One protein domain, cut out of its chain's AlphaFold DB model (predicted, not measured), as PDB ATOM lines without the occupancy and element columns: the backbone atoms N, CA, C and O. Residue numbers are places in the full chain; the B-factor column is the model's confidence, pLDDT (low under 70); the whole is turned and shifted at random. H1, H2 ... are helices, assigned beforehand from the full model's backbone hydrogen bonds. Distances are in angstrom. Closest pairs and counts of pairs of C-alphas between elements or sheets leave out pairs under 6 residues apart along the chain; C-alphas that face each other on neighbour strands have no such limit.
ATOM      1  N   ALA A  40     259.768 193.543 251.781       49.75
ATOM      2  CA  ALA A  40     258.663 192.662 251.388       49.75
ATOM      3  C   ALA A  40     257.375 193.378 250.920       49.75
ATOM      4  O   ALA A  40     256.472 192.727 250.399       49.75
ATOM      5  N   GLU A  41     257.288 194.703 251.064       48.38
ATOM      6  CA  GLU A  41     256.075 195.502 250.857       48.38
ATOM      7  C   GLU A  41     255.594 195.603 249.405       48.38
ATOM      8  O   GLU A  41     254.434 195.935 249.176       48.38
ATOM      9  N   ARG A  42     256.434 195.329 248.402       52.22
ATOM     10  CA  ARG A  42     256.060 195.486 246.983       52.22
ATOM     11  C   ARG A  42     256.461 194.292 246.142       52.22
ATOM     12  O   ARG A  42     257.308 194.388 245.258       52.22
ATOM     13  N   ARG A  43     255.869 193.133 246.409       56.47
ATOM     14  CA  ARG A  43     256.127 191.900 245.652       56.47
ATOM     15  C   ARG A  43     254.814 191.281 245.217       56.47
ATOM     16  O   ARG A  43     253.825 191.345 245.941       56.47
ATOM     17  N   TYR A  44     254.830 190.623 244.059       62.62
ATOM     18  CA  TYR A  44     253.745 189.713 243.708       62.62
ATOM     19  C   TYR A  44     253.613 188.643 244.792       62.62
ATOM     20  O   TYR A  44     254.606 188.002 245.150       62.62
ATOM     21  N   SER A  45     252.392 188.466 245.296       67.06
ATOM     22  CA  SER A  45     252.088 187.634 246.462       67.06
ATOM     23  C   SER A  45     252.369 186.140 246.248       67.06
ATOM     24  O   SER A  45     252.749 185.452 247.191       67.06
ATOM     25  N   ALA A  46     252.285 185.637 245.010       74.81
ATOM     26  CA  ALA A  46     252.720 184.288 244.640       74.81
ATOM     27  C   ALA A  46     253.412 184.276 243.272       74.81
ATOM     28  O   ALA A  46     252.820 184.640 242.258       74.81
ATOM     29  N   GLN A  47     254.672 183.830 243.229       86.56
ATOM     30  CA  GLN A  47     255.456 183.752 241.988       86.56
ATOM     31  C   GLN A  47     256.458 182.571 241.924       86.56
ATOM     32  O   GLN A  47     257.588 182.753 241.458       86.56
ATOM     33  N   PRO A  48     256.097 181.341 242.352       88.31
ATOM     34  CA  PRO A  48     257.039 180.214 242.387       88.31
ATOM     35  C   PRO A  48     257.533 179.805 240.993       88.31
ATOM     36  O   PRO A  48     258.724 179.577 240.808       88.31
ATOM     37  N   VAL A  49     256.651 179.781 239.986       90.88
ATOM     38  CA  VAL A  49     257.021 179.396 238.610       90.88
ATOM     39  C   VAL A  49     257.923 180.456 237.977       90.88
ATOM     40  O   VAL A  49     258.903 180.116 237.322       90.88
ATOM     41  N   TYR A  50     257.643 181.742 238.212       91.44
ATOM     42  CA  TYR A  50     258.502 182.836 237.754       91.44
ATOM     43  C   TYR A  50     259.895 182.749 238.387       91.44
ATOM     44  O   TYR A  50     260.903 182.803 237.683       91.44
ATOM     45  N   THR A  51     259.945 182.543 239.706       91.31
ATOM     46  CA  THR A  51     261.202 182.420 240.450       91.31
ATOM     47  C   THR A  51     262.008 181.215 239.970       91.31
ATOM     48  O   THR A  51     263.199 181.347 239.702       91.31
ATOM     49  N   ALA A  52     261.366 180.064 239.761       92.56
ATOM     50  CA  ALA A  52     262.020 178.864 239.238       92.56
ATOM     51  C   ALA A  52     262.492 179.012 237.777       92.56
ATOM     52  O   ALA A  52     263.505 178.435 237.384       92.56
ATOM     53  N   MET A  53     261.779 179.793 236.958       93.00
ATOM     54  CA  MET A  53     262.149 180.053 235.562       93.00
ATOM     55  C   MET A  53     263.329 181.019 235.430       93.00
ATOM     56  O   MET A  53     264.197 180.787 234.589       93.00
ATOM     57  N   TYR A  54     263.354 182.089 236.230       91.88
ATOM     58  CA  TYR A  54     264.265 183.223 236.033       91.88
ATOM     59  C   TYR A  54     265.282 183.433 237.164       91.88
ATOM     60  O   TYR A  54     266.109 184.336 237.064       91.88
ATOM     61  N   GLY A  55     265.229 182.643 238.241       90.88
ATOM     62  CA  GLY A  55     266.164 182.729 239.370       90.88
ATOM     63  C   GLY A  55     266.069 184.028 240.173       90.88
ATOM     64  O   GLY A  55     266.987 184.362 240.918       90.88
ATOM     65  N   ARG A  56     264.984 184.788 240.003       88.38
ATOM     66  CA  ARG A  56     264.754 186.071 240.667       88.38
ATOM     67  C   ARG A  56     263.283 186.264 240.981       88.38
ATOM     68  O   ARG A  56     262.411 185.672 240.354       88.38
ATOM     69  N   VAL A  57     263.041 187.170 241.907       85.94
ATOM     70  CA  VAL A  57     261.721 187.671 242.279       85.94
ATOM     71  C   VAL A  57     261.455 188.998 241.581       85.94
ATOM     72  O   VAL A  57     262.368 189.803 241.396       85.94
ATOM     73  N   ALA A  58     260.214 189.224 241.172       83.31
ATOM     74  CA  ALA A  58     259.780 190.512 240.664       83.31
ATOM     75  C   ALA A  58     259.088 191.323 241.762       83.31
ATOM     76  O   ALA A  58     258.287 190.786 242.539       83.31
ATOM     77  N   GLU A  59     259.385 192.620 241.774       77.94
ATOM     78  CA  GLU A  59     258.616 193.608 242.520       77.94
ATOM     79  C   GLU A  59     257.253 193.835 241.848       77.94
ATOM     80  O   GLU A  59     257.112 193.696 240.631       77.94
ATOM     81  N   GLY A  60     256.241 194.149 242.648       70.88
ATOM     82  CA  GLY A  60     254.856 194.294 242.215       70.88
ATOM     83  C   GLY A  60     253.974 194.937 243.285       70.88
ATOM     84  O   GLY A  60     254.449 195.360 244.335       70.88
ATOM     85  N   GLU A  61     252.675 195.021 243.018       65.94
ATOM     86  CA  GLU A  61     251.708 195.531 243.996       65.94
ATOM     87  C   GLU A  61     251.460 194.500 245.108       65.94
ATOM     88  O   GLU A  61     251.226 193.321 244.823       65.94
ATOM     89  N   SER A  62     251.468 194.947 246.371       54.91
ATOM     90  CA  SER A  62     250.999 194.148 247.509       54.91
ATOM     91  C   SER A  62     249.520 193.808 247.332       54.91
ATOM     92  O   SER A  62     248.708 194.682 247.025       54.91
ATOM     93  N   SER A  63     249.156 192.547 247.543       53.69
ATOM     94  CA  SER A  63     247.833 192.017 247.220       53.69
ATOM     95  C   SER A  63     247.236 191.255 248.401       53.69
ATOM     96  O   SER A  63     247.852 190.314 248.890       53.69
ATOM     97  N   THR A  64     246.016 191.634 248.799       51.09
ATOM     98  CA  THR A  64     245.111 190.886 249.698       51.09
ATOM     99  C   THR A  64     243.901 190.289 248.960       51.09
ATOM    100  O   THR A  64     243.068 189.639 249.573       51.09
ATOM    101  N   LEU A  65     243.758 190.545 247.649       47.06
ATOM    102  CA  LEU A  65     242.494 190.374 246.908       47.06
ATOM    103  C   LEU A  65     242.424 189.109 246.026       47.06
ATOM    104  O   LEU A  65     241.482 188.958 245.253       47.06
ATOM    105  N   ALA A  66     243.407 188.208 246.085       49.00
ATOM    106  CA  ALA A  66     243.446 187.044 245.195       49.00
ATOM    107  C   ALA A  66     243.949 185.775 245.900       49.00
ATOM    108  O   ALA A  66     244.993 185.223 245.554       49.00
ATOM    109  N   ASP A  67     243.165 185.281 246.856       49.84
ATOM    110  CA  ASP A  67     243.445 184.026 247.569       49.84
ATOM    111  C   ASP A  67     243.341 182.777 246.667       49.84
ATOM    112  O   ASP A  67     243.927 181.737 246.957       49.84
ATOM    113  N   GLY A  68     242.647 182.866 245.525       47.62
ATOM    114  CA  GLY A  68     242.316 181.702 244.690       47.62
ATOM    115  C   GLY A  68     243.458 181.084 243.866       47.62
ATOM    116  O   GLY A  68     243.284 179.988 243.340       47.62
ATOM    117  N   ILE A  69     244.616 181.743 243.726       56.62
ATOM    118  CA  ILE A  69     245.788 181.204 242.988       56.62
ATOM    119  C   ILE A  69     247.075 181.288 243.822       56.62
ATOM    120  O   ILE A  69     248.177 181.113 243.297       56.62
ATOM    121  N   MET A  70     246.972 181.560 245.125       66.81
ATOM    122  CA  MET A  70     248.142 181.677 245.994       66.81
ATOM    123  C   MET A  70     248.700 180.288 246.333       66.81
ATOM    124  O   MET A  70     248.551 179.770 247.434       66.81
ATOM    125  N   VAL A  71     249.350 179.657 245.357       70.81
ATOM    126  CA  VAL A  71     250.074 178.398 245.543       70.81
ATOM    127  C   VAL A  71     251.539 178.740 245.759       70.81
ATOM    128  O   VAL A  71     252.265 179.006 244.807       70.81
ATOM    129  N   THR A  72     251.982 178.757 247.014       74.00
ATOM    130  CA  THR A  72     253.378 179.066 247.372       74.00
ATOM    131  C   THR A  72     254.334 177.923 247.026       74.00
ATOM    132  O   THR A  72     255.464 178.180 246.620       74.00
ATOM    133  N   SER A  73     253.867 176.673 247.113       79.81
ATOM    134  CA  SER A  73     254.642 175.462 246.799       79.81
ATOM    135  C   SER A  73     253.882 174.545 245.831       79.81
ATOM    136  O   SER A  73     253.173 173.637 246.268       79.81
ATOM    137  N   PRO A  74     253.977 174.771 244.505       85.25
ATOM    138  CA  PRO A  74     253.280 173.943 243.527       85.25
ATOM    139  C   PRO A  74     253.840 172.512 243.514       85.25
ATOM    140  O   PRO A  74     255.040 172.341 243.289       85.25
ATOM    141  N   PRO A  75     253.002 171.467 243.657       88.81
ATOM    142  CA  PRO A  75     253.474 170.081 243.765       88.81
ATOM    143  C   PRO A  75     254.184 169.574 242.502       88.81
ATOM    144  O   PRO A  75     254.938 168.611 242.559       88.81
ATOM    145  N   ARG A  76     253.940 170.216 241.352       92.94
ATOM    146  CA  ARG A  76     254.504 169.859 240.041       92.94
ATOM    147  C   ARG A  76     255.318 170.997 239.426       92.94
ATOM    148  O   ARG A  76     255.313 171.178 238.208       92.94
ATOM    149  N   LEU A  77     255.975 171.806 240.260       93.25
ATOM    150  CA  LEU A  77     256.727 172.983 239.815       93.25
ATOM    151  C   LEU A  77     257.728 172.646 238.697       93.25
ATOM    152  O   LEU A  77     257.732 173.310 237.660       93.25
ATOM    153  N   ASP A  78     258.506 171.577 238.867       93.94
ATOM    154  CA  ASP A  78     259.527 171.170 237.897       93.94
ATOM    155  C   ASP A  78     258.930 170.722 236.557       93.94
ATOM    156  O   ASP A  78     259.454 171.072 235.495       93.94
ATOM    157  N   GLU A  79     257.808 169.994 236.581       96.94
ATOM    158  CA  GLU A  79     257.086 169.582 235.368       96.94
ATOM    159  C   GLU A  79     256.593 170.805 234.587       96.94
ATOM    160  O   GLU A  79     256.777 170.878 233.369       96.94
ATOM    161  N   VAL A  80     256.026 171.794 235.286       95.25
ATOM    162  CA  VAL A  80     255.533 173.043 234.686       95.25
ATOM    163  C   VAL A  80     256.682 173.840 234.069       95.25
ATOM    164  O   VAL A  80     256.606 174.224 232.902       95.25
ATOM    165  N   VAL A  81     257.776 174.048 234.809       95.69
ATOM    166  CA  VAL A  81     258.967 174.767 234.321       95.69
ATOM    167  C   VAL A  81     259.549 174.078 233.088       95.69
ATOM    168  O   VAL A  81     259.877 174.739 232.100       95.69
ATOM    169  N   LYS A  82     259.647 172.745 233.108       96.94
ATOM    170  CA  LYS A  82     260.131 171.958 231.970       96.94
ATOM    171  C   LYS A  82     259.215 172.095 230.754       96.94
ATOM    172  O   LYS A  82     259.715 172.295 229.649       96.94
ATOM    173  N   ALA A  83     257.897 172.026 230.941       97.50
ATOM    174  CA  ALA A  83     256.931 172.173 229.857       97.50
ATOM    175  C   ALA A  83     257.020 173.556 229.194       97.50
ATOM    176  O   ALA A  83     257.074 173.635 227.970       97.50
ATOM    177  N   ILE A  84     257.111 174.630 229.987       96.56
ATOM    178  CA  ILE A  84     257.248 176.000 229.472       96.56
ATOM    179  C   ILE A  84     258.557 176.159 228.687       96.56
ATOM    180  O   ILE A  84     258.555 176.710 227.589       96.56
ATOM    181  N   LYS A  85     259.679 175.640 229.205       95.25
ATOM    182  CA  LYS A  85     260.975 175.702 228.508       95.25
ATOM    183  C   LYS A  85     260.957 174.934 227.186       95.25
ATOM    184  O   LYS A  85     261.427 175.454 226.179       95.25
ATOM    185  N   ASN A  86     260.381 173.733 227.169       97.56
ATOM    186  CA  ASN A  86     260.319 172.891 225.972       97.56
ATOM    187  C   ASN A  86     259.465 173.498 224.850       97.56
ATOM    188  O   ASN A  86     259.724 173.230 223.681       97.56
ATOM    189  N   THR A  87     258.457 174.304 225.189       96.25
ATOM    190  CA  THR A  87     257.613 174.999 224.206       96.25
ATOM    191  C   THR A  87     258.172 176.358 223.783       96.25
ATOM    192  O   THR A  87     257.576 177.016 222.934       96.25
ATOM    193  N   GLY A  88     259.301 176.799 224.356       94.25
ATOM    194  CA  GLY A  88     259.821 178.155 224.155       94.25
ATOM    195  C   GLY A  88     258.907 179.239 224.739       94.25
ATOM    196  O   GLY A  88     258.948 180.385 224.293       94.25
ATOM    197  N   GLY A  89     258.050 178.871 225.694       93.38
ATOM    198  CA  GLY A  89     257.103 179.769 226.338       93.38
ATOM    199  C   GLY A  89     257.742 180.654 227.407       93.38
ATOM    200  O   GLY A  89     258.945 180.612 227.675       93.38
ATOM    201  N   GLY A  90     256.900 181.447 228.064       93.31
ATOM    202  CA  GLY A  90     257.314 182.340 229.138       93.31
ATOM    203  C   GLY A  90     256.267 182.457 230.235       93.31
ATOM    204  O   GLY A  90     255.121 182.039 230.082       93.31
TER     205      GLY A  90
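What this domain is: This is residues 40 to 90 of the 150 residues of a protein of Ignisphaera aggregans (UniProt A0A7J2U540). There is little regular structure: two short helices, H1 and H2, pack together towards one end, and a long loop, residues 55 to 76, swings out to the other end and returns. The first printed residues, 40 to 47, lead into H1. The printed part has 51 residues with two named helices, H1 then H2, and no named strand; the class is all helix, though the named elements hold only 17 residues. It is only just loose, close to compact, with a radius of gyration of the C-alphas of 11.9 A, and elongated, spanning 33 by 20 by 14 A.

Where its parts are: H1, residues 48 to 54, starts with C-alpha 48 at (257.039, 180.214, 242.387) and is 10.1 A long. H2, residues 77 to 86, is 14.3 A long and ends with C-alpha 86 at (260.319, 172.891, 225.972).

How they stand to each other: H1 and H2 touch, the C-alphas of Met 53 and Val 81 being closest at 6.3 A. They run the same way at a steep tilt of 40 degrees. Every O i to N i+4 pair in H1 and H2 is within hydrogen-bond range.

The domain as a whole: The C-alphas farthest apart, of Glu 41 and Asn 86, are 33.9 A apart. The printed part has no cut, and the link from H1 to H2 is long, 22 residues. Residues 40 to 45 and 61 to 70 have pLDDT under 70.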